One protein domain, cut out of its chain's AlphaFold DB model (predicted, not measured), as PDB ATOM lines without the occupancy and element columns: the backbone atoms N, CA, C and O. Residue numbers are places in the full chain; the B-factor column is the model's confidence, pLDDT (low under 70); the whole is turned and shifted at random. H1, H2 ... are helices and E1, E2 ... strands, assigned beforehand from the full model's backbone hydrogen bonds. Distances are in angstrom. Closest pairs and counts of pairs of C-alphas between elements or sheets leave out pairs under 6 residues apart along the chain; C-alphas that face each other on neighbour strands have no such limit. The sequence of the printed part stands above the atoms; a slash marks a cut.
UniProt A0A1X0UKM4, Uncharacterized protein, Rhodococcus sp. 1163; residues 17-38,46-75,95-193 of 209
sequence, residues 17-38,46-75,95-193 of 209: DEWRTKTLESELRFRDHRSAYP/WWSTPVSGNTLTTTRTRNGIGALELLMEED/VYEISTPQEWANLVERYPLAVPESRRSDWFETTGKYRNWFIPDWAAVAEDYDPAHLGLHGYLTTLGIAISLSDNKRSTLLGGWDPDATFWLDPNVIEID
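AT A GLANCE: This is residues 17 to 38, 46 to 75 and 95 to 193 of the 209 residues of an uncharacterized protein of Rhodococcus sp. 1163 (UniProt A0A1X0UKM4). A small twisted sheet of four strands, E1, E6, E5 and E2, and a separate strand pair, E3 and E4, are bridged by helix H3, which packs on E4 and grazes the sheet on its E2 side. The long helix H1 runs out past E3 to one end of the length, and the loop around Gly 64, after E1, reaches the other end. The printed part has 151 residues with six named helices and seven named strands, in the order H1 E1 H2 E2 H3 E3 H4 E4 H5 E5 H6 E6 E7; the larger sheet, E1 E6 E5 E2, is mixed, the pair antiparallel, and the class mixed, helices and strands. The whole is compact, with a radius of gyration of the C-alphas of 15.8 A, yet elongated, spanning 53 by 29 by 29 A.

HOW THE PARTS SIT: In the larger sheet E1, residues 56 to 59, is antiparallel to E6, residues 181 to 184, with N 182 and O 58 2.7 A apart. E6 is antiparallel to E5, residues 147 to 150, with N 183 and O 148 at 2.9 A. E5 is parallel to the edge strand E2, residues 96 to 98, with N 98 and O 149 at 2.8 A. H2, residues 69 to 72, H3, residues 101 to 110, H5, residues 138 to 144, and H6, residues 152 to 158, are on this sheet but only graze it. H3 touches H6 about perpendicular, at 74 degrees, the closest C-alphas being those of Pro 101 and Thr 158, 4.9 A apart. The closest C-alphas of H3 and E4, residues 134 to 136, are those of Val 108 and Pro 136, at 4.5 A. E4 is antiparallel to E3, residues 112 to 114, with N 113 and O 135 at 2.9 A. H1, residues 17 to 36, is near E3, and with residues 17 to 20 alone it only just touches H5, with 3 pairs of C-alphas within 8 A, the closest being Asp 17 and Ala 139 at 5.7 A. H4, residues 120 to 127, touches no helix, and E7, residues 190 to 192, pairs with no named strand. Every O i to N i+4 pair is within hydrogen-bond range in H1, H3, H4 and H6; H5 has 1 of 3, beside 3 of 4 O i to N i+3 pairs, and H2 is too short for an i+4 pair.

IN THESE COORDINATES: H1 is 28.8 A long, from C-alpha 17 at (19.386, 41.875, 231.304) to C-alpha 36 at (30.484, 55.371, 208.469). H3 measures 14.4 A, E1 10.5 A and E5 10.1 A. E7 ends at C-alpha 192, (19.539, 48.044, 254.337).

THE WHOLE: The C-alphas of Ala 36 and Gly 64 are the two farthest apart, at 54.6 A. Residues 39 to 45 and 76 to 94 are not printed, leaving gaps of 20.3 A and 25.3 A between C-alphas. The link from H6 to E6, 22 residues, is long. Mean pLDDT of the printed part is 94.8; residue 75 is under 70.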
ATOM      1  N   ASP A  17      19.766  42.268 232.672       96.19
ATOM      2  CA  ASP A  17      19.386  41.875 231.304       96.19
ATOM      3  C   ASP A  17      19.180  43.088 230.385       96.19
ATOM      4  O   ASP A  17      19.569  43.082 229.210       96.19
ATOM      5  N   GLU A  18      18.608  44.167 230.922       95.75
ATOM      6  CA  GLU A  18      18.477  45.434 230.204       95.75
ATOM      7  C   GLU A  18      19.858  46.069 229.983       95.75
ATOM      8  O   GLU A  18      20.154  46.533 228.882       95.75
ATOM      9  N   TRP A  19      20.732  46.027 230.994       96.38
ATOM     10  CA  TRP A  19      22.132  46.444 230.884       96.38
ATOM     11  C   TRP A  19      22.877  45.671 229.786       96.38
ATOM     12  O   TRP A  19      23.545  46.288 228.950       96.38
ATOM     13  N   ARG A  20      22.722  44.341 229.727       98.19
ATOM     14  CA  ARG A  20      23.319  43.492 228.682       98.19
ATOM     15  C   ARG A  20      22.814  43.912 227.302       98.19
ATOM     16  O   ARG A  20      23.614  44.121 226.390       98.19
ATOM     17  N   THR A  21      21.498  44.078 227.160       98.12
ATOM     18  CA  THR A  21      20.858  44.488 225.901       98.12
ATOM     19  C   THR A  21      21.392  45.839 225.427       98.12
ATOM     20  O   THR A  21      21.877  45.948 224.302       98.12
ATOM     21  N   LYS A  22      21.411  46.847 226.308       97.19
ATOM     22  CA  LYS A  22      21.935  48.186 226.001       97.19
ATOM     23  C   LYS A  22      23.421  48.169 225.656       97.19
ATOM     24  O   LYS A  22      23.831  48.891 224.749       97.19
ATOM     25  N   THR A  23      24.222  47.347 226.334       98.06
ATOM     26  CA  THR A  23      25.650  47.187 226.019       98.06
ATOM     27  C   THR A  23      25.833  46.651 224.597       98.06
ATOM     28  O   THR A  23      26.584  47.233 223.815       98.06
ATOM     29  N   LEU A  24      25.093  45.606 224.211       98.31
ATOM     30  CA  LEU A  24      25.146  45.041 222.856       98.31
ATOM     31  C   LEU A  24      24.642  46.022 221.783       98.31
ATOM     32  O   LEU A  24      25.232  46.125 220.708       98.31
ATOM     33  N   GLU A  25      23.578  46.774 222.065       98.19
ATOM     34  CA  GLU A  25      23.088  47.833 221.173       98.19
ATOM     35  C   GLU A  25      24.107  48.970 221.019       98.19
ATOM     36  O   GLU A  25      24.317  49.470 219.908       98.19
ATOM     37  N   SER A  26      24.773  49.359 222.113       97.19
ATOM     38  CA  SER A  26      25.865  50.337 222.103       97.19
ATOM     39  C   SER A  26      26.999  49.844 221.201       97.19
ATOM     40  O   SER A  26      27.398  50.564 220.286       97.19
ATOM     41  N   GLU A  27      27.441  48.592 221.354       98.25
ATOM     42  CA  GLU A  27      28.475  47.989 220.501       98.25
ATOM     43  C   GLU A  27      28.137  48.057 219.009       98.25
ATOM     44  O   GLU A  27      28.967  48.482 218.201       98.25
ATOM     45  N   LEU A  28      26.909  47.690 218.632       98.12
ATOM     46  CA  LEU A  28      26.455  47.772 217.242       98.12
ATOM     47  C   LEU A  28      26.486  49.218 216.731       98.12
ATOM     48  O   LEU A  28      27.029  49.479 215.656       98.12
ATOM     49  N   ARG A  29      25.979  50.170 217.525       97.56
ATOM     50  CA  ARG A  29      25.972  51.598 217.178       97.56
ATOM     51  C   ARG A  29      27.387  52.149 216.992       97.56
ATOM     52  O   ARG A  29      27.634  52.866 216.024       97.56
ATOM     53  N   PHE A  30      28.314  51.819 217.892       97.69
ATOM     54  CA  PHE A  30      29.708  52.262 217.809       97.69
ATOM     55  C   PHE A  30      30.428  51.662 216.597       97.69
ATOM     56  O   PHE A  30      31.140  52.385 215.894       97.69
ATOM     57  N   ARG A  31      30.181  50.384 216.285       96.94
ATOM     58  CA  ARG A  31      30.707  49.733 215.076       96.94
ATOM     59  C   ARG A  31      30.228  50.423 213.802       96.94
ATOM     60  O   ARG A  31      31.034  50.729 212.915       96.94
ATOM     61  N   ASP A  32      28.924  50.652 213.699       97.62
ATOM     62  CA  ASP A  32      28.305  51.236 212.512       97.62
ATOM     63  C   ASP A  32      28.763  52.690 212.335       97.62
ATOM     64  O   ASP A  32      29.158  53.090 211.236       97.62
ATOM     65  N   HIS A  33      28.843  53.452 213.431       96.69
ATOM     66  CA  HIS A  33      29.387  54.807 213.427       96.69
ATOM     67  C   HIS A  33      30.857  54.838 212.988       96.69
ATOM     68  O   HIS A  33      31.214  55.636 212.124       96.69
ATOM     69  N   ARG A  34      31.718  53.956 213.515       94.44
ATOM     70  CA  ARG A  34      33.127  53.867 213.095       94.44
ATOM     71  C   ARG A  34      33.269  53.507 211.615       94.44
ATOM     72  O   ARG A  34      34.165  54.017 210.948       94.44
ATOM     73  N   SER A  35      32.394  52.646 211.102       95.25
ATOM     74  CA  SER A  35      32.389  52.258 209.687       95.25
ATOM     75  C   SER A  35      31.970  53.421 208.782       95.25
ATOM     76  O   SER A  35      32.557  53.611 207.719       95.25
ATOM     77  N   ALA A  36      30.982  54.212 209.208       96.94
ATOM     78  CA  ALA A  36      30.484  55.371 208.469       96.94
ATOM     79  C   ALA A  36      31.413  56.598 208.566       96.94
ATOM     80  O   ALA A  36      31.540  57.350 207.599       96.94
ATOM     81  N   TYR A  37      32.079  56.785 209.710       95.44
ATOM     82  CA  TYR A  37      32.909  57.953 210.014       95.44
ATOM     83  C   TYR A  37      34.277  57.552 210.604       95.44
ATOM     84  O   TYR A  37      34.521  57.779 211.793       95.44
ATOM     85  N   PRO A  38      35.204  56.996 209.798       90.19
ATOM     86  CA  PRO A  38      36.477  56.459 210.298       90.19
ATOM     87  C   PRO A  38      37.385  57.481 210.999       90.19
ATOM     88  O   PRO A  38      38.135  57.117 211.897       90.19
ATOM     89  N   TRP A  46      33.760  54.309 229.484       95.75
ATOM     90  CA  TRP A  46      34.820  53.916 230.415       95.75
ATOM     91  C   TRP A  46      34.501  52.617 231.171       95.75
ATOM     92  O   TRP A  46      35.376  51.768 231.359       95.75
ATOM     93  N   TRP A  47      33.244  52.446 231.590       96.88
ATOM     94  CA  TRP A  47      32.854  51.440 232.579       96.88
ATOM     95  C   TRP A  47      32.941  49.997 232.075       96.88
ATOM     96  O   TRP A  47      32.455  49.643 230.995       96.88
ATOM     97  N   SER A  48      33.493  49.149 232.941       97.75
ATOM     98  CA  SER A  48      33.448  47.681 232.866       97.75
ATOM     99  C   SER A  48      32.461  47.058 233.864       97.75
ATOM    100  O   SER A  48      32.253  45.846 233.860       97.75
ATOM    101  N   THR A  49      31.868  47.888 234.723       96.75
ATOM    102  CA  THR A  49      30.979  47.531 235.833       96.75
ATOM    103  C   THR A  49      29.499  47.574 235.429       96.75
ATOM    104  O   THR A  49      29.154  48.163 234.398       96.75
ATOM    105  N   PRO A  50      28.587  46.991 236.232       94.44
ATOM    106  CA  PRO A  50      27.154  47.005 235.949       94.44
ATOM    107  C   PRO A  50      26.451  48.264 236.488       94.44
ATOM    108  O   PRO A  50      25.266  48.214 236.821       94.44
ATOM    109  N   VAL A  51      27.157  49.395 236.611       89.94
ATOM    110  CA  VAL A  51      26.648  50.610 237.277       89.94
ATOM    111  C   VAL A  51      25.373  51.165 236.625       89.94
ATOM    112  O   VAL A  51      24.442  51.568 237.315       89.94
ATOM    113  N   SER A  52      25.254  51.097 235.295       88.50
ATOM    114  CA  SER A  52      24.043  51.520 234.570       88.50
ATOM    115  C   SER A  52      22.902  50.493 234.611       88.50
ATOM    116  O   SER A  52      21.817  50.754 234.091       88.50
ATOM    117  N   GLY A  53      23.129  49.337 235.240       89.25
ATOM    118  CA  GLY A  53      22.151  48.276 235.464       89.25
ATOM    119  C   GLY A  53      21.363  48.417 236.765       89.25
ATOM    120  O   GLY A  53      20.806  47.425 237.220       89.25
ATOM    121  N   ASN A  54      21.318  49.606 237.381       86.81
ATOM    122  CA  ASN A  54      20.586  49.849 238.637       86.81
ATOM    123  C   ASN A  54      21.098  48.992 239.819       86.81
ATOM    124  O   ASN A  54      20.395  48.811 240.810       86.81
ATOM    125  N   THR A  55      22.319  48.462 239.704       89.06
ATOM    126  CA  THR A  55      22.943  47.553 240.670       89.06
ATOM    127  C   THR A  55      23.310  48.313 241.937       89.06
ATOM    128  O   THR A  55      23.935  49.371 241.861       89.06
ATOM    129  N   LEU A  56      22.937  47.788 243.104       91.25
ATOM    130  CA  LEU A  56      23.305  48.413 244.370       91.25
ATOM    131  C   LEU A  56      24.801  48.243 244.637       91.25
ATOM    132  O   LEU A  56      25.324  47.128 244.569       91.25
ATOM    133  N   THR A  57      25.455  49.336 245.016       91.94
ATOM    134  CA  THR A  57      26.859  49.345 245.423       91.94
ATOM    135  C   THR A  57      26.971  49.620 246.915       91.94
ATOM    136  O   THR A  57      26.235  50.435 247.468       91.94
ATOM    137  N   THR A  58      27.883  48.921 247.582       93.44
ATOM    138  CA  THR A  58      28.245  49.188 248.980       93.44
ATOM    139  C   THR A  58      29.746  49.074 249.159       93.44
ATOM    140  O   THR A  58      30.405  48.361 248.411       93.44
ATOM    141  N   THR A  59      30.270  49.632 250.237       93.19
ATOM    142  CA  THR A  59      31.668  49.467 250.647       93.19
ATOM    143  C   THR A  59      31.759  48.869 252.051       93.19
ATOM    144  O   THR A  59      30.778  48.867 252.805       93.19
ATOM    145  N   ARG A  60      32.935  48.378 252.450       90.75
ATOM    146  CA  ARG A  60      33.127  47.885 253.817       90.75
ATOM    147  C   ARG A  60      33.099  49.021 254.832       90.75
ATOM    148  O   ARG A  60      33.564  50.140 254.603       90.75
ATOM    149  N   THR A  61      32.614  48.685 256.025       89.44
ATOM    150  CA  THR A  61      32.730  49.576 257.174       89.44
ATOM    151  C   THR A  61      34.150  49.595 257.730       89.44
ATOM    152  O   THR A  61      34.821  48.562 257.830       89.44
ATOM    153  N   ARG A  62      34.607  50.780 258.143       84.62
ATOM    154  CA  ARG A  62      35.870  50.959 258.861       84.62
ATOM    155  C   ARG A  62      35.649  51.762 260.134       84.62
ATOM    156  O   ARG A  62      34.982  52.797 260.126       84.62
ATOM    157  N   ASN A  63      36.253  51.295 261.229       82.19
ATOM    158  CA  ASN A  63      36.199  51.978 262.522       82.19
ATOM    159  C   ASN A  63      36.610  53.450 262.379       82.19
ATOM    160  O   ASN A  63      37.696  53.743 261.886       82.19
ATOM    161  N   GLY A  64      35.735  54.350 262.830       80.75
ATOM    162  CA  GLY A  64      35.940  55.801 262.790       80.75
ATOM    163  C   GLY A  64      35.496  56.497 261.499       80.75
ATOM    164  O   GLY A  64      35.403  57.716 261.508       80.75
ATOM    165  N   ILE A  65      35.189  55.753 260.430       78.56
ATOM    166  CA  ILE A  65      34.855  56.306 259.102       78.56
ATOM    167  C   ILE A  65      33.456  55.860 258.648       78.56
ATOM    168  O   ILE A  65      32.815  56.526 257.851       78.56
ATOM    169  N   GLY A  66      32.925  54.751 259.172       85.06
ATOM    170  CA  GLY A  66      31.579  54.282 258.833       85.06
ATOM    171  C   GLY A  66      31.540  53.519 257.512       85.06
ATOM    172  O   GLY A  66      31.267  52.325 257.551       85.06
ATOM    173  N   ALA A  67      31.871  54.157 256.391       89.94
ATOM    174  CA  ALA A  67      31.943  53.560 255.053       89.94
ATOM    175  C   ALA A  67      33.221  54.027 254.341       89.94
ATOM    176  O   ALA A  67      33.509  55.220 254.341       89.94
ATOM    177  N   LEU A  68      34.005  53.108 253.766       90.19
ATOM    178  CA  LEU A  68      35.288  53.452 253.139       90.19
ATOM    179  C   LEU A  68      35.146  54.419 251.949       90.19
ATOM    180  O   LEU A  68      36.003  55.274 251.770       90.19
ATOM    181  N   GLU A  69      34.040  54.329 251.213       89.69
ATOM    182  CA  GLU A  69      33.621  55.230 250.127       89.69
ATOM    183  C   GLU A  69      33.708  56.710 250.510       89.69
ATOM    184  O   GLU A  69      34.198  57.496 249.711       89.69
ATOM    185  N   LEU A  70      33.403  57.088 251.762       88.62
ATOM    186  CA  LEU A  70      33.579  58.475 252.215       88.62
ATOM    187  C   LEU A  70      35.019  58.986 251.996       88.62
ATOM    188  O   LEU A  70      35.232  60.162 251.740       88.62
ATOM    189  N   LEU A  71      36.032  58.125 252.109       86.44
ATOM    190  CA  LEU A  71      37.434  58.512 251.915       86.44
ATOM    191  C   LEU A  71      37.975  58.224 250.515       86.44
ATOM    192  O   LEU A  71      39.075  58.677 250.201       86.44
ATOM    193  N   MET A  72      37.291  57.381 249.747       85.44
ATOM    194  CA  MET A  72      37.886  56.669 248.616       85.44
ATOM    195  C   MET A  72      37.084  56.770 247.318       85.44
ATOM    196  O   MET A  72      37.492  56.159 246.338       85.44
ATOM    197  N   GLU A  73      35.985  57.524 247.306       79.62
ATOM    198  CA  GLU A  73      35.224  57.850 246.097       79.62
ATOM    199  C   GLU A  73      36.144  58.469 245.024       79.62
ATOM    200  O   GLU A  73      36.821  59.469 245.286       79.62
ATOM    201  N   GLU A  74      36.205  57.861 243.830       74.06
ATOM    202  CA  GLU A  74      37.032  58.377 242.728       74.06
ATOM    203  C   GLU A  74      36.428  59.655 242.119       74.06
ATOM    204  O   GLU A  74      37.153  60.617 241.852       74.06
ATOM    205  N   ASP A  75      35.100  59.680 241.954       69.62
ATOM    206  CA  ASP A  75      34.354  60.714 241.231       69.62
ATOM    207  C   ASP A  75      33.296  61.379 242.129       69.62
ATOM    208  O   ASP A  75      32.093  61.173 241.977       69.62
ATOM    209  N   VAL A  95      29.901  35.039 246.947       97.19
ATOM    210  CA  VAL A  95      30.704  36.223 246.602       97.19
ATOM    211  C   VAL A  95      31.769  35.862 245.566       97.19
ATOM    212  O   VAL A  95      32.519  34.904 245.766       97.19
ATOM    213  N   TYR A  96      31.877  36.647 244.490       98.50
ATOM    214  CA  TYR A  96      33.076  36.654 243.648       98.50
ATOM    215  C   TYR A  96      34.046  37.739 244.129       98.50
ATOM    216  O   TYR A  96      33.771  38.929 243.987       98.50
ATOM    217  N   GLU A  97      35.180  37.326 244.690       98.31
ATOM    218  CA  GLU A  97      36.203  38.244 245.198       98.31
ATOM    219  C   GLU A  97      37.257  38.536 244.123       98.31
ATOM    220  O   GLU A  97      37.837  37.619 243.539       98.31
ATOM    221  N   ILE A  98      37.546  39.816 243.893       98.56
ATOM    222  CA  ILE A  98      38.602  40.283 242.993       98.56
ATOM    223  C   ILE A  98      39.676  40.958 243.843       98.56
ATOM    224  O   ILE A  98      39.498  42.067 244.344       98.56
ATOM    225  N   SER A  99      40.812  40.289 244.007       97.88
ATOM    226  CA  SER A  99      41.977  40.800 244.737       97.88
ATOM    227  C   SER A  99      43.204  40.976 243.844       97.88
ATOM    228  O   SER A  99      44.208  41.531 244.292       97.88
ATOM    229  N   THR A 100      43.152  40.513 242.596       98.12
ATOM    230  CA  THR A 100      44.275  40.517 241.655       98.12
ATOM    231  C   THR A 100      43.810  40.688 240.203       98.12
ATOM    232  O   THR A 100      42.677  40.324 239.866       98.12
ATOM    233  N   PRO A 101      44.714  41.102 239.291       98.44
ATOM    234  CA  PRO A 101      44.409  41.153 237.863       98.44
ATOM    235  C   PRO A 101      44.030  39.797 237.265       98.44
ATOM    236  O   PRO A 101      43.253  39.735 236.314       98.44
ATOM    237  N   GLN A 102      44.565  38.704 237.818       98.44
ATOM    238  CA  GLN A 102      44.265  37.357 237.340       98.44
ATOM    239  C   GLN A 102      42.837  36.938 237.700       98.44
ATOM    240  O   GLN A 102      42.162  36.337 236.873       98.44
ATOM    241  N   GLU A 103      42.349  37.266 238.897       98.56
ATOM    242  CA  GLU A 103      40.960  36.979 239.287       98.56
ATOM    243  C   GLU A 103      39.963  37.789 238.454       98.56
ATOM    244  O   GLU A 103      38.924  37.255 238.066       98.56
ATOM    245  N   TRP A 104      40.301  39.033 238.101       98.75
ATOM    246  CA  TRP A 104      39.525  39.805 237.130       98.75
ATOM    247  C   TRP A 104      39.514  39.141 235.747       98.75
ATOM    248  O   TRP A 104      38.446  38.914 235.177       98.75
ATOM    249  N   ALA A 105      40.683  38.762 235.219       98.75
ATOM    250  CA  ALA A 105      40.776  38.075 233.931       98.75
ATOM    251  C   ALA A 105      39.965  36.770 233.917       98.75
ATOM    252  O   ALA A 105      39.215  36.535 232.973       98.75
ATOM    253  N   ASN A 106      40.047  35.967 234.982       98.75
ATOM    254  CA  ASN A 106      39.293  34.719 235.115       98.75
ATOM    255  C   ASN A 106      37.773  34.955 235.072       98.75
ATOM    256  O   ASN A 106      37.049  34.164 234.465       98.75
ATOM    257  N   LEU A 107      37.284  36.043 235.683       98.81
ATOM    258  CA  LEU A 107      35.864  36.404 235.647       98.81
ATOM    259  C   LEU A 107      35.416  36.694 234.213       98.81
ATOM    260  O   LEU A 107      34.425  36.138 233.742       98.81
ATOM    261  N   VAL A 108      36.185  37.520 233.502       98.81
ATOM    262  CA  VAL A 108      35.914  37.891 232.106       98.81
ATOM    263  C   VAL A 108      36.005  36.679 231.181       98.81
ATOM    264  O   VAL A 108      35.235  36.557 230.235       98.81
ATOM    265  N   GLU A 109      36.928  35.755 231.436       98.69
ATOM    266  CA  GLU A 109      37.044  34.522 230.657       98.69
ATOM    267  C   GLU A 109      35.854  33.589 230.842       98.69
ATOM    268  O   GLU A 109      35.435  32.953 229.872       98.69
ATOM    269  N   ARG A 110      35.324  33.509 232.067       98.69
ATOM    270  CA  ARG A 110      34.174  32.665 232.393       98.69
ATOM    271  C   ARG A 110      32.864  33.254 231.873       98.69
ATOM    272  O   ARG A 110      32.032  32.495 231.387       98.69
ATOM    273  N   TYR A 111      32.714  34.578 231.914       98.81
ATOM    274  CA  TYR A 111      31.506  35.286 231.470       98.81
ATOM    275  C   TYR A 111      31.851  36.383 230.453       98.81
ATOM    276  O   TYR A 111      31.751  37.565 230.768       98.81
ATOM    277  N   PRO A 112      32.306  36.046 229.238       98.69
ATOM    278  CA  PRO A 112      32.807  37.047 228.303       98.69
ATOM    279  C   PRO A 112      31.675  37.820 227.617       98.69
ATOM    280  O   PRO A 112      30.886  37.235 226.875       98.69
ATOM    281  N   LEU A 113      31.686  39.148 227.737       98.81
ATOM    282  CA  LEU A 113      30.918  40.063 226.892       98.81
ATOM    283  C   LEU A 113      31.873  40.903 226.041       98.81
ATOM    284  O   LEU A 113      32.721  41.623 226.570       98.81
ATOM    285  N   ALA A 114      31.765  40.791 224.718       98.56
ATOM    286  CA  ALA A 114      32.619  41.529 223.791       98.56
ATOM    287  C   ALA A 114      32.227  43.010 223.765       98.56
ATOM    288  O   ALA A 114      31.070  43.324 223.491       98.56
ATOM    289  N   VAL A 115      33.200  43.894 223.997       98.38
ATOM    290  CA  VAL A 115      33.023  45.352 223.912       98.38
ATOM    291  C   VAL A 115      34.119  46.095 223.115       98.38
ATOM    292  O   VAL A 115      34.616  47.141 223.551       98.38
ATOM    293  N   PRO A 116      34.593  45.567 221.968       97.50
ATOM    294  CA  PRO A 116      35.728  46.147 221.253       97.50
ATOM    295  C   PRO A 116      35.457  47.531 220.652       97.50
ATOM    296  O   PRO A 116      36.425  48.220 220.325       97.50
ATOM    297  N   GLU A 117      34.196  47.932 220.470       97.56
ATOM    298  CA  GLU A 117      33.832  49.155 219.751       97.56
ATOM    299  C   GLU A 117      33.485  50.306 220.695       97.56
ATOM    300  O   GLU A 117      34.048  51.391 220.549       97.56
ATOM    301  N   SER A 118      32.615  50.094 221.686       97.25
ATOM    302  CA  SER A 118      32.195  51.182 222.580       97.25
ATOM    303  C   SER A 118      33.274  51.584 223.581       97.25
ATOM    304  O   SER A 118      33.358  52.751 223.935       97.25
ATOM    305  N   ARG A 119      34.156  50.667 224.003       97.31
ATOM    306  CA  ARG A 119      35.278  50.973 224.921       97.31
ATOM    307  C   ARG A 119      36.518  51.471 224.182       97.31
ATOM    308  O   ARG A 119      37.505  51.875 224.789       97.31
ATOM    309  N   ARG A 120      36.492  51.418 222.848       95.75
ATOM    310  CA  ARG A 120      37.671  51.547 221.991       95.75
ATOM    311  C   ARG A 120      38.458  52.834 222.226       95.75
ATOM    312  O   ARG A 120      39.682  52.765 222.303       95.75
ATOM    313  N   SER A 121      37.769  53.976 222.255       95.38
ATOM    314  CA  SER A 121      38.392  55.299 222.361       95.38
ATOM    315  C   SER A 121      38.910  55.549 223.774       95.38
ATOM    316  O   SER A 121      40.111  55.720 223.950       95.38
ATOM    317  N   ASP A 122      38.041  55.470 224.782       96.25
ATOM    318  CA  ASP A 122      38.400  55.780 226.170       96.25
ATOM    319  C   ASP A 122      39.511  54.856 226.687       96.25
ATOM    320  O   ASP A 122      40.501  55.316 227.249       96.25
ATOM    321  N   TRP A 123      39.434  53.549 226.406       97.69
ATOM    322  CA  TRP A 123      40.485  52.623 226.836       97.69
ATOM    323  C   TRP A 123      41.773  52.767 226.024       97.69
ATOM    324  O   TRP A 123      42.843  52.397 226.513       97.69
ATOM    325  N   PHE A 124      41.722  53.305 224.802       96.56
ATOM    326  CA  PHE A 124      42.941  53.679 224.089       96.56
ATOM    327  C   PHE A 124      43.617  54.880 224.744       96.56
ATOM    328  O   PHE A 124      44.829  54.829 224.927       96.56
ATOM    329  N   GLU A 125      42.867  55.906 225.142       95.56
ATOM    330  CA  GLU A 125      43.433  57.067 225.842       95.56
ATOM    331  C   GLU A 125      44.117  56.653 227.154       95.56
ATOM    332  O   GLU A 125      45.207  57.131 227.465       95.56
ATOM    333  N   THR A 126      43.557  55.680 227.880       95.62
ATOM    334  CA  THR A 126      44.175  55.152 229.106       95.62
ATOM    335  C   THR A 126      45.369  54.226 228.841       95.62
ATOM    336  O   THR A 126      46.377  54.289 229.543       95.62
ATOM    337  N   THR A 127      45.281  53.324 227.856       96.75
ATOM    338  CA  THR A 127      46.248  52.210 227.707       96.75
ATOM    339  C   THR A 127      47.230  52.357 226.544       96.75
ATOM    340  O   THR A 127      48.173  51.564 226.421       96.75
ATOM    341  N   GLY A 128      46.988  53.310 225.645       96.50
ATOM    342  CA  GLY A 128      47.698  53.500 224.380       96.50
ATOM    343  C   GLY A 128      47.520  52.359 223.373       96.50
ATOM    344  O   GLY A 128      48.326  52.224 222.449       96.50
ATOM    345  N   LYS A 129      46.533  51.469 223.562       92.81
ATOM    346  CA  LYS A 129      46.402  50.219 222.796       92.81
ATOM    347  C   LYS A 129      44.981  49.994 222.301       92.81
ATOM    348  O   LYS A 129      44.027  50.019 223.064       92.81
ATOM    349  N   TYR A 130      44.861  49.642 221.025       94.44
ATOM    350  CA  TYR A 130      43.649  49.022 220.497       94.44
ATOM    351  C   TYR A 130      43.734  47.509 220.674       94.44
ATOM    352  O   TYR A 130      44.698  46.885 220.221       94.44
ATOM    353  N   ARG A 131      42.742  46.917 221.342       96.69
ATOM    354  CA  ARG A 131      42.646  45.472 221.580       96.69
ATOM    355  C   ARG A 131      41.235  44.975 221.288       96.69
ATOM    356  O   ARG A 131      40.312  45.758 221.096       96.69
ATOM    357  N   ASN A 132      41.092  43.656 221.252       97.75
ATOM    358  CA  ASN A 132      39.796  42.998 221.242       97.75
ATOM    359  C   ASN A 132      39.290  42.906 222.689       97.75
ATOM    360  O   ASN A 132      39.714  42.016 223.431       97.75
ATOM    361  N   TRP A 133      38.489  43.890 223.098       98.50
ATOM    362  CA  TRP A 133      38.108  44.121 224.490       98.50
ATOM    363  C   TRP A 133      36.911  43.285 224.942       98.50
ATOM    364  O   TRP A 133      35.946  43.115 224.198       98.50
ATOM    365  N   PHE A 134      36.979  42.796 226.180       98.81
ATOM    366  CA  PHE A 134      35.924  42.050 226.859       98.81
ATOM    367  C   PHE A 134      35.757  42.536 228.300       98.81
ATOM    368  O   PHE A 134      36.738  42.881 228.965       98.81
ATOM    369  N   ILE A 135      34.520  42.500 228.780       98.75
ATOM    370  CA  ILE A 135      34.130  42.721 230.180       98.75
ATOM    371  C   ILE A 135      33.302  41.522 230.662       98.75
ATOM    372  O   ILE A 135      32.900  40.704 229.826       98.75
ATOM    373  N   PRO A 136      33.043  41.376 231.973       98.69
ATOM    374  CA  PRO A 136      32.118  40.365 232.451       98.69
ATOM    375  C   PRO A 136      30.705  40.649 231.935       98.69
ATOM    376  O   PRO A 136      30.217  41.777 232.006       98.69
ATOM    377  N   ASP A 137      30.026  39.621 231.445       98.75
ATOM    378  CA  ASP A 137      28.583  39.640 231.262       98.75
ATOM    379  C   ASP A 137      27.919  39.570 232.643       98.75
ATOM    380  O   ASP A 137      27.681  38.487 233.174       98.75
ATOM    381  N   TRP A 138      27.641  40.725 233.246       98.38
ATOM    382  CA  TRP A 138      27.129  40.802 234.616       98.38
ATOM    383  C   TRP A 138      25.798  40.082 234.833       98.38
ATOM    384  O   TRP A 138      25.581  39.551 235.919       98.38
ATOM    385  N   ALA A 139      24.945  39.990 233.810       97.69
ATOM    386  CA  ALA A 139      23.725  39.191 233.896       97.69
ATOM    387  C   ALA A 139      24.033  37.687 233.990       97.69
ATOM    388  O   ALA A 139      23.352  36.981 234.720       97.69
ATOM    389  N   ALA A 140      25.087  37.199 233.326       98.31
ATOM    390  CA  ALA A 140      25.522  35.805 233.456       98.31
ATOM    391  C   ALA A 140      26.281  35.567 234.772       98.31
ATOM    392  O   ALA A 140      26.136  34.515 235.389       98.31
ATOM    393  N   VAL A 141      27.060  36.551 235.237       98.62
ATOM    394  CA  VAL A 141      27.720  36.492 236.553       98.62
ATOM    395  C   VAL A 141      26.677  36.337 237.668       98.62
ATOM    396  O   VAL A 141      26.892  35.543 238.582       98.62
ATOM    397  N   ALA A 142      25.540  37.034 237.565       96.94
ATOM    398  CA  ALA A 142      24.454  36.994 238.549       96.94
ATOM    399  C   ALA A 142      23.784  35.613 238.701       96.94
ATOM    400  O   ALA A 142      23.163  35.332 239.724       96.94
ATOM    401  N   GLU A 143      23.917  34.719 237.716       96.81
ATOM    402  CA  GLU A 143      23.408  33.344 237.821       96.81
ATOM    403  C   GLU A 143      24.213  32.533 238.860       96.81
ATOM    404  O   GLU A 143      23.668  31.711 239.609       96.81
ATOM    405  N   ASP A 144      25.513  32.816 238.968       98.06
ATOM    406  CA  ASP A 144      26.463  32.059 239.786       98.06
ATOM    407  C   ASP A 144      26.891  32.775 241.076       98.06
ATOM    408  O   ASP A 144      27.288  32.104 242.035       98.06
ATOM    409  N   TYR A 145      26.792  34.106 241.118       98.00
ATOM    410  CA  TYR A 145      27.261  34.947 242.218       98.00
ATOM    411  C   TYR A 145      26.223  35.991 242.619       98.00
ATOM    412  O   TYR A 145      25.541  36.555 241.770       98.00
ATOM    413  N   ASP A 146      26.143  36.278 243.917       95.81
ATOM    414  CA  ASP A 146      25.145  37.204 244.457       95.81
ATOM    415  C   ASP A 146      25.724  38.630 244.547       95.81
ATOM    416  O   ASP A 146      25.065  39.581 244.126       95.81
ATOM    417  N   PRO A 147      26.977  38.806 245.012       96.44
ATOM    418  CA  PRO A 147      27.757  39.991 244.667       96.44
ATOM    419  C   PRO A 147      29.108  39.686 244.006       96.44
ATOM    420  O   PRO A 147      29.691  38.609 244.160       96.44
ATOM    421  N   ALA A 148      29.665  40.716 243.373       97.94
ATOM    422  CA  ALA A 148      31.085  40.795 243.054       97.94
ATOM    423  C   ALA A 148      31.727  41.932 243.857       97.94
ATOM    424  O   ALA A 148      31.207  43.048 243.884       97.94
ATOM    425  N   HIS A 149      32.848  41.652 244.514       97.69
ATOM    426  CA  HIS A 149      33.551  42.609 245.363       97.69
ATOM    427  C   HIS A 149      34.996  42.790 244.896       97.69
ATOM    428  O   HIS A 149      35.723  41.818 244.678       97.69
ATOM    429  N   LEU A 150      35.407  44.050 244.751       97.75
ATOM    430  CA  LEU A 150      36.774  44.435 244.422       97.75
ATOM    431  C   LEU A 150      37.486  44.876 245.690       97.75
ATOM    432  O   LEU A 150      37.289  45.995 246.143       97.75
ATOM    433  N   GLY A 151      38.359  44.034 246.236       96.19
ATOM    434  CA  GLY A 151      39.148  44.424 247.401       96.19
ATOM    435  C   GLY A 151      40.134  45.548 247.076       96.19
ATOM    436  O   GLY A 151      40.614  45.662 245.947       96.19
ATOM    437  N   LEU A 152      40.524  46.329 248.088       93.94
ATOM    438  CA  LEU A 152      41.481  47.437 247.930       93.94
ATOM    439  C   LEU A 152      42.787  47.049 247.200       93.94
ATOM    440  O   LEU A 152      43.309  47.810 246.388       93.94
ATOM    441  N   HIS A 153      43.323  45.852 247.460       95.81
ATOM    442  CA  HIS A 153      44.503  45.364 246.740       95.81
ATOM    443  C   HIS A 153      44.209  45.100 245.255       95.81
ATOM    444  O   HIS A 153      45.023  45.440 244.396       95.81
ATOM    445  N   GLY A 154      43.036  44.538 244.946       97.19
ATOM    446  CA  GLY A 154      42.571  44.340 243.575       97.19
ATOM    447  C   GLY A 154      42.453  45.670 242.845       97.19
ATOM    448  O   GLY A 154      43.030  45.811 241.771       97.19
ATOM    449  N   TYR A 155      41.823  46.663 243.474       96.38
ATOM    450  CA  TYR A 155      41.730  48.029 242.956       96.38
ATOM    451  C   TYR A 155      43.117  48.579 242.569       96.38
ATOM    452  O   TYR A 155      43.368  48.867 241.400       96.38
ATOM    453  N   LEU A 156      44.067  48.599 243.515       96.56
ATOM    454  CA  LEU A 156      45.404  49.180 243.309       96.56
ATOM    455  C   LEU A 156      46.246  48.460 242.247       96.56
ATOM    456  O   LEU A 156      47.192  49.038 241.713       96.56
ATOM    457  N   THR A 157      45.952  47.189 241.977       97.50
ATOM    458  CA  THR A 157      46.744  46.361 241.058       97.50
ATOM    459  C   THR A 157      46.090  46.157 239.696       97.50
ATOM    460  O   THR A 157      46.783  45.742 238.767       97.50
ATOM    461  N   THR A 158      44.790  46.440 239.560       97.69
ATOM    462  CA  THR A 158      43.978  46.019 238.403       97.69
ATOM    463  C   THR A 158      43.341  47.183 237.644       97.69
ATOM    464  O   THR A 158      43.106  47.040 236.443       97.69
ATOM    465  N   LEU A 159      43.070  48.325 238.291       94.75
ATOM    466  CA  LEU A 159      42.408  49.445 237.614       94.75
ATOM    467  C   LEU A 159      43.221  49.992 236.441       94.75
ATOM    468  O   LEU A 159      44.437  50.165 236.527       94.75
ATOM    469  N   GLY A 160      42.523  50.315 235.351       95.56
ATOM    470  CA  GLY A 160      43.046  51.120 234.246       95.56
ATOM    471  C   GLY A 160      44.168  50.481 233.421       95.56
ATOM    472  O   GLY A 160      44.668  51.102 232.484       95.56
ATOM    473  N   ILE A 161      44.566  49.241 233.715       96.38
ATOM    474  CA  ILE A 161      45.597  48.533 232.957       96.38
ATOM    475  C   ILE A 161      44.987  47.567 231.939       96.38
ATOM    476  O   ILE A 161      43.970  46.917 232.172       96.38
ATOM    477  N   ALA A 162      45.649  47.435 230.789       97.88
ATOM    478  CA  ALA A 162      45.294  46.435 229.788       97.88
ATOM    479  C   ALA A 162      45.764  45.041 230.231       97.88
ATOM    480  O   ALA A 162      46.969  44.773 230.266       97.88
ATOM    481  N   ILE A 163      44.822  44.137 230.490       98.25
ATOM    482  CA  ILE A 163      45.076  42.762 230.933       98.25
ATOM    483  C   ILE A 163      44.797  41.816 229.766       98.25
ATOM    484  O   ILE A 163      43.746  41.884 229.132       98.25
ATOM    485  N   SER A 164      45.752  40.945 229.438       98.06
ATOM    486  CA  SER A 164      45.556  39.931 228.391       98.06
ATOM    487  C   SER A 164      44.843  38.717 228.975       98.06
ATOM    488  O   SER A 164      45.189  38.282 230.070       98.06
ATOM    489  N   LEU A 165      43.873  38.170 228.241       98.38
ATOM    490  CA  LEU A 165      43.282  36.877 228.584       98.38
ATOM    491  C   LEU A 165      44.227  35.742 228.145       98.38
ATOM    492  O   LEU A 165      45.154  35.961 227.360       98.38
ATOM    493  N   SER A 166      43.991  34.524 228.627       96.94
ATOM    494  CA  SER A 166      44.843  33.336 228.445       96.94
ATOM    495  C   SER A 166      45.166  32.998 226.986       96.94
ATOM    496  O   SER A 166      46.234  32.460 226.693       96.94
ATOM    497  N   ASP A 167      44.283  33.344 226.046       95.50
ATOM    498  CA  ASP A 167      44.498  33.109 224.616       95.50
ATOM    499  C   ASP A 167      45.389  34.153 223.923       95.50
ATOM    500  O   ASP A 167      45.706  33.989 222.742       95.50
ATOM    501  N   ASN A 168      45.792  35.216 224.631       93.44
ATOM    502  CA  ASN A 168      46.561  36.361 224.126       93.44
ATOM    503  C   ASN A 168      45.939  37.082 222.910       93.44
ATOM    504  O   ASN A 168      46.603  37.884 222.250       93.44
ATOM    505  N   LYS A 169      44.669  36.808 222.594       96.31
ATOM    506  CA  LYS A 169      43.905  37.431 221.503       96.31
ATOM    507  C   LYS A 169      42.846  38.383 222.035       96.31
ATOM    508  O   LYS A 169      42.505  39.350 221.357       96.31
ATOM    509  N   ARG A 170      42.318  38.093 223.220       98.38
ATOM    510  CA  ARG A 170      41.359  38.924 223.943       98.38
ATOM    511  C   ARG A 170      42.062  39.694 225.054       98.38
ATOM    512  O   ARG A 170      43.100  39.281 225.577       98.38
ATOM    513  N   SER A 171      41.505  40.838 225.405       98.62
ATOM    514  CA  SER A 171      41.995  41.658 226.506       98.62
ATOM    515  C   SER A 171      40.826  42.226 227.294       98.62
ATOM    516  O   SER A 171      39.711  42.313 226.791       98.62
ATOM    517  N   THR A 172      41.092  42.636 228.522       98.75
ATOM    518  CA  THR A 172      40.134  43.301 229.397       98.75
ATOM    519  C   THR A 172      40.803  44.471 230.107       98.75
ATOM    520  O   THR A 172      42.033  44.574 230.133       98.75
ATOM    521  N   LEU A 173      39.987  45.357 230.656       98.56
ATOM    522  CA  LEU A 173      40.382  46.442 231.534       98.56
ATOM    523  C   LEU A 173      39.297  46.574 232.600       98.56
ATOM    524  O   LEU A 173      38.109  46.478 232.289       98.56
ATOM    525  N   LEU A 174      39.720  46.774 233.844       98.19
ATOM    526  CA  LEU A 174      38.826  47.127 234.936       98.19
ATOM    527  C   LEU A 174      38.775  48.657 235.020       98.19
ATOM    528  O   LEU A 174      39.788  49.305 235.289       98.19
ATOM    529  N   GLY A 175      37.605  49.219 234.730       96.19
ATOM    530  CA  GLY A 175      37.333  50.656 234.737       96.19
ATOM    531  C   GLY A 175      35.987  50.976 235.385       96.19
ATOM    532  O   GLY A 175      35.006  50.252 235.160       96.19
ATOM    533  N   GLY A 176      35.963  52.053 236.174       93.38
ATOM    534  CA  GLY A 176      34.776  52.596 236.839       93.38
ATOM    535  C   GLY A 176      34.296  51.749 238.018       93.38
ATOM    536  O   GLY A 176      33.115  51.395 238.064       93.38
ATOM    537  N   TRP A 177      35.220  51.363 238.903       94.94
ATOM    538  CA  TRP A 177      34.940  50.582 240.108       94.94
ATOM    539  C   TRP A 177      35.697  51.175 241.297       94.94
ATOM    540  O   TRP A 177      36.924  51.095 241.345       94.94
ATOM    541  N   ASP A 178      34.956  51.697 242.271       93.00
ATOM    542  CA  ASP A 178      35.541  52.308 243.461       93.00
ATOM    543  C   ASP A 178      36.319  51.312 244.347       93.00
ATOM    544  O   ASP A 178      36.033  50.104 244.371       93.00
ATOM    545  N   PRO A 179      37.297  51.794 245.131       92.88
ATOM    546  CA  PRO A 179      38.058  50.958 246.050       92.88
ATOM    547  C   PRO A 179      37.184  50.235 247.080       92.88
ATOM    548  O   PRO A 179      36.395  50.854 247.792       92.88
ATOM    549  N   ASP A 180      37.392  48.921 247.236       94.69
ATOM    550  CA  ASP A 180      36.683  48.096 248.234       94.69
ATOM    551  C   ASP A 180      35.151  48.087 248.047       94.69
ATOM    552  O   ASP A 180      34.388  47.828 248.984       94.69
ATOM    553  N   ALA A 181      34.682  48.402 246.834       94.88
ATOM    554  CA  ALA A 181      33.267  48.425 246.508       94.88
ATOM    555  C   ALA A 181      32.755  47.040 246.085       94.88
ATOM    556  O   ALA A 181      33.419  46.256 245.401       94.88
ATOM    557  N   THR A 182      31.523  46.761 246.492       96.31
ATOM    558  CA  THR A 182      30.757  45.548 246.212       96.31
ATOM    559  C   THR A 182      29.562  45.913 245.352       96.31
ATOM    560  O   THR A 182      28.733  46.704 245.793       96.31
ATOM    561  N   PHE A 183      29.441  45.301 244.176       96.25
ATOM    562  CA  PHE A 183      28.212  45.325 243.386       96.25
ATOM    563  C   PHE A 183      27.337  44.134 243.784       96.25
ATOM    564  O   PHE A 183      27.735  42.981 243.597       96.25
ATOM    565  N   TRP A 184      26.149  44.406 244.322       95.50
ATOM    566  CA  TRP A 184      25.143  43.403 244.675       95.50
ATOM    567  C   TRP A 184      24.277  43.082 243.459       95.50
ATOM    568  O   TRP A 184      23.346  43.816 243.132       95.50
ATOM    569  N   LEU A 185      24.609  41.985 242.779       95.19
ATOM    570  CA  LEU A 185      23.919  41.516 241.579       95.19
ATOM    571  C   LEU A 185      22.510  41.012 241.918       95.19
ATOM    572  O   LEU A 185      21.569  41.322 241.190       95.19
ATOM    573  N   ASP A 186      22.363  40.340 243.064       90.62
ATOM    574  CA  ASP A 186      21.076  40.027 243.691       90.62
ATOM    575  C   ASP A 186      20.874  40.877 244.963       90.62
ATOM    576  O   ASP A 186      21.493  40.606 245.994       90.62
ATOM    577  N   PRO A 187      20.006  41.904 244.957       82.56
ATOM    578  CA  PRO A 187      19.750  42.706 246.152       82.56
ATOM    579  C   PRO A 187      18.930  41.963 247.223       82.56
ATOM    580  O   PRO A 187      18.829  42.441 248.353       82.56
ATOM    581  N   ASN A 188      18.361  40.784 246.936       88.00
ATOM    582  CA  ASN A 188      17.550  40.045 247.914       88.00
ATOM    583  C   ASN A 188      18.381  39.416 249.042       88.00
ATOM    584  O   ASN A 188      17.832  39.079 250.101       88.00
ATOM    585  N   VAL A 189      19.697  39.274 248.841       90.56
ATOM    586  CA  VAL A 189      20.623  38.719 249.842       90.56
ATOM    587  C   VAL A 189      21.099  39.747 250.870       90.56
ATOM    588  O   VAL A 189      21.947  39.429 251.701       90.56
ATOM    589  N   ILE A 190      20.550  40.964 250.864       91.50
ATOM    590  CA  ILE A 190      20.904  42.016 251.818       91.50
ATOM    591  C   ILE A 190      19.679  42.718 252.408       91.50
ATOM    592  O   ILE A 190      18.586  42.721 251.844       91.50
ATOM    593  N   GLU A 191      19.881  43.322 253.574       90.69
ATOM    594  CA  GLU A 191      18.976  44.269 254.220       90.69
ATOM    595  C   GLU A 191      19.697  45.594 254.403       90.69
ATOM    596  O   GLU A 191      20.850  45.618 254.828       90.69
ATOM    597  N   ILE A 192      19.015  46.697 254.109       89.94
ATOM    598  CA  ILE A 192      19.539  48.044 254.337       89.94
ATOM    599  C   ILE A 192      18.728  48.665 255.461       89.94
ATOM    600  O   ILE A 192      17.512  48.821 255.309       89.94
ATOM    601  N   ASP A 193      19.391  49.074 256.538       89.31
ATOM    602  CA  ASP A 193      18.727  49.745 257.654       89.31
ATOM    603  C   ASP A 193      18.015  51.028 257.181       89.31
ATOM    604  O   ASP A 193      18.496  51.757 256.305       89.31
TER     605      ASP A 193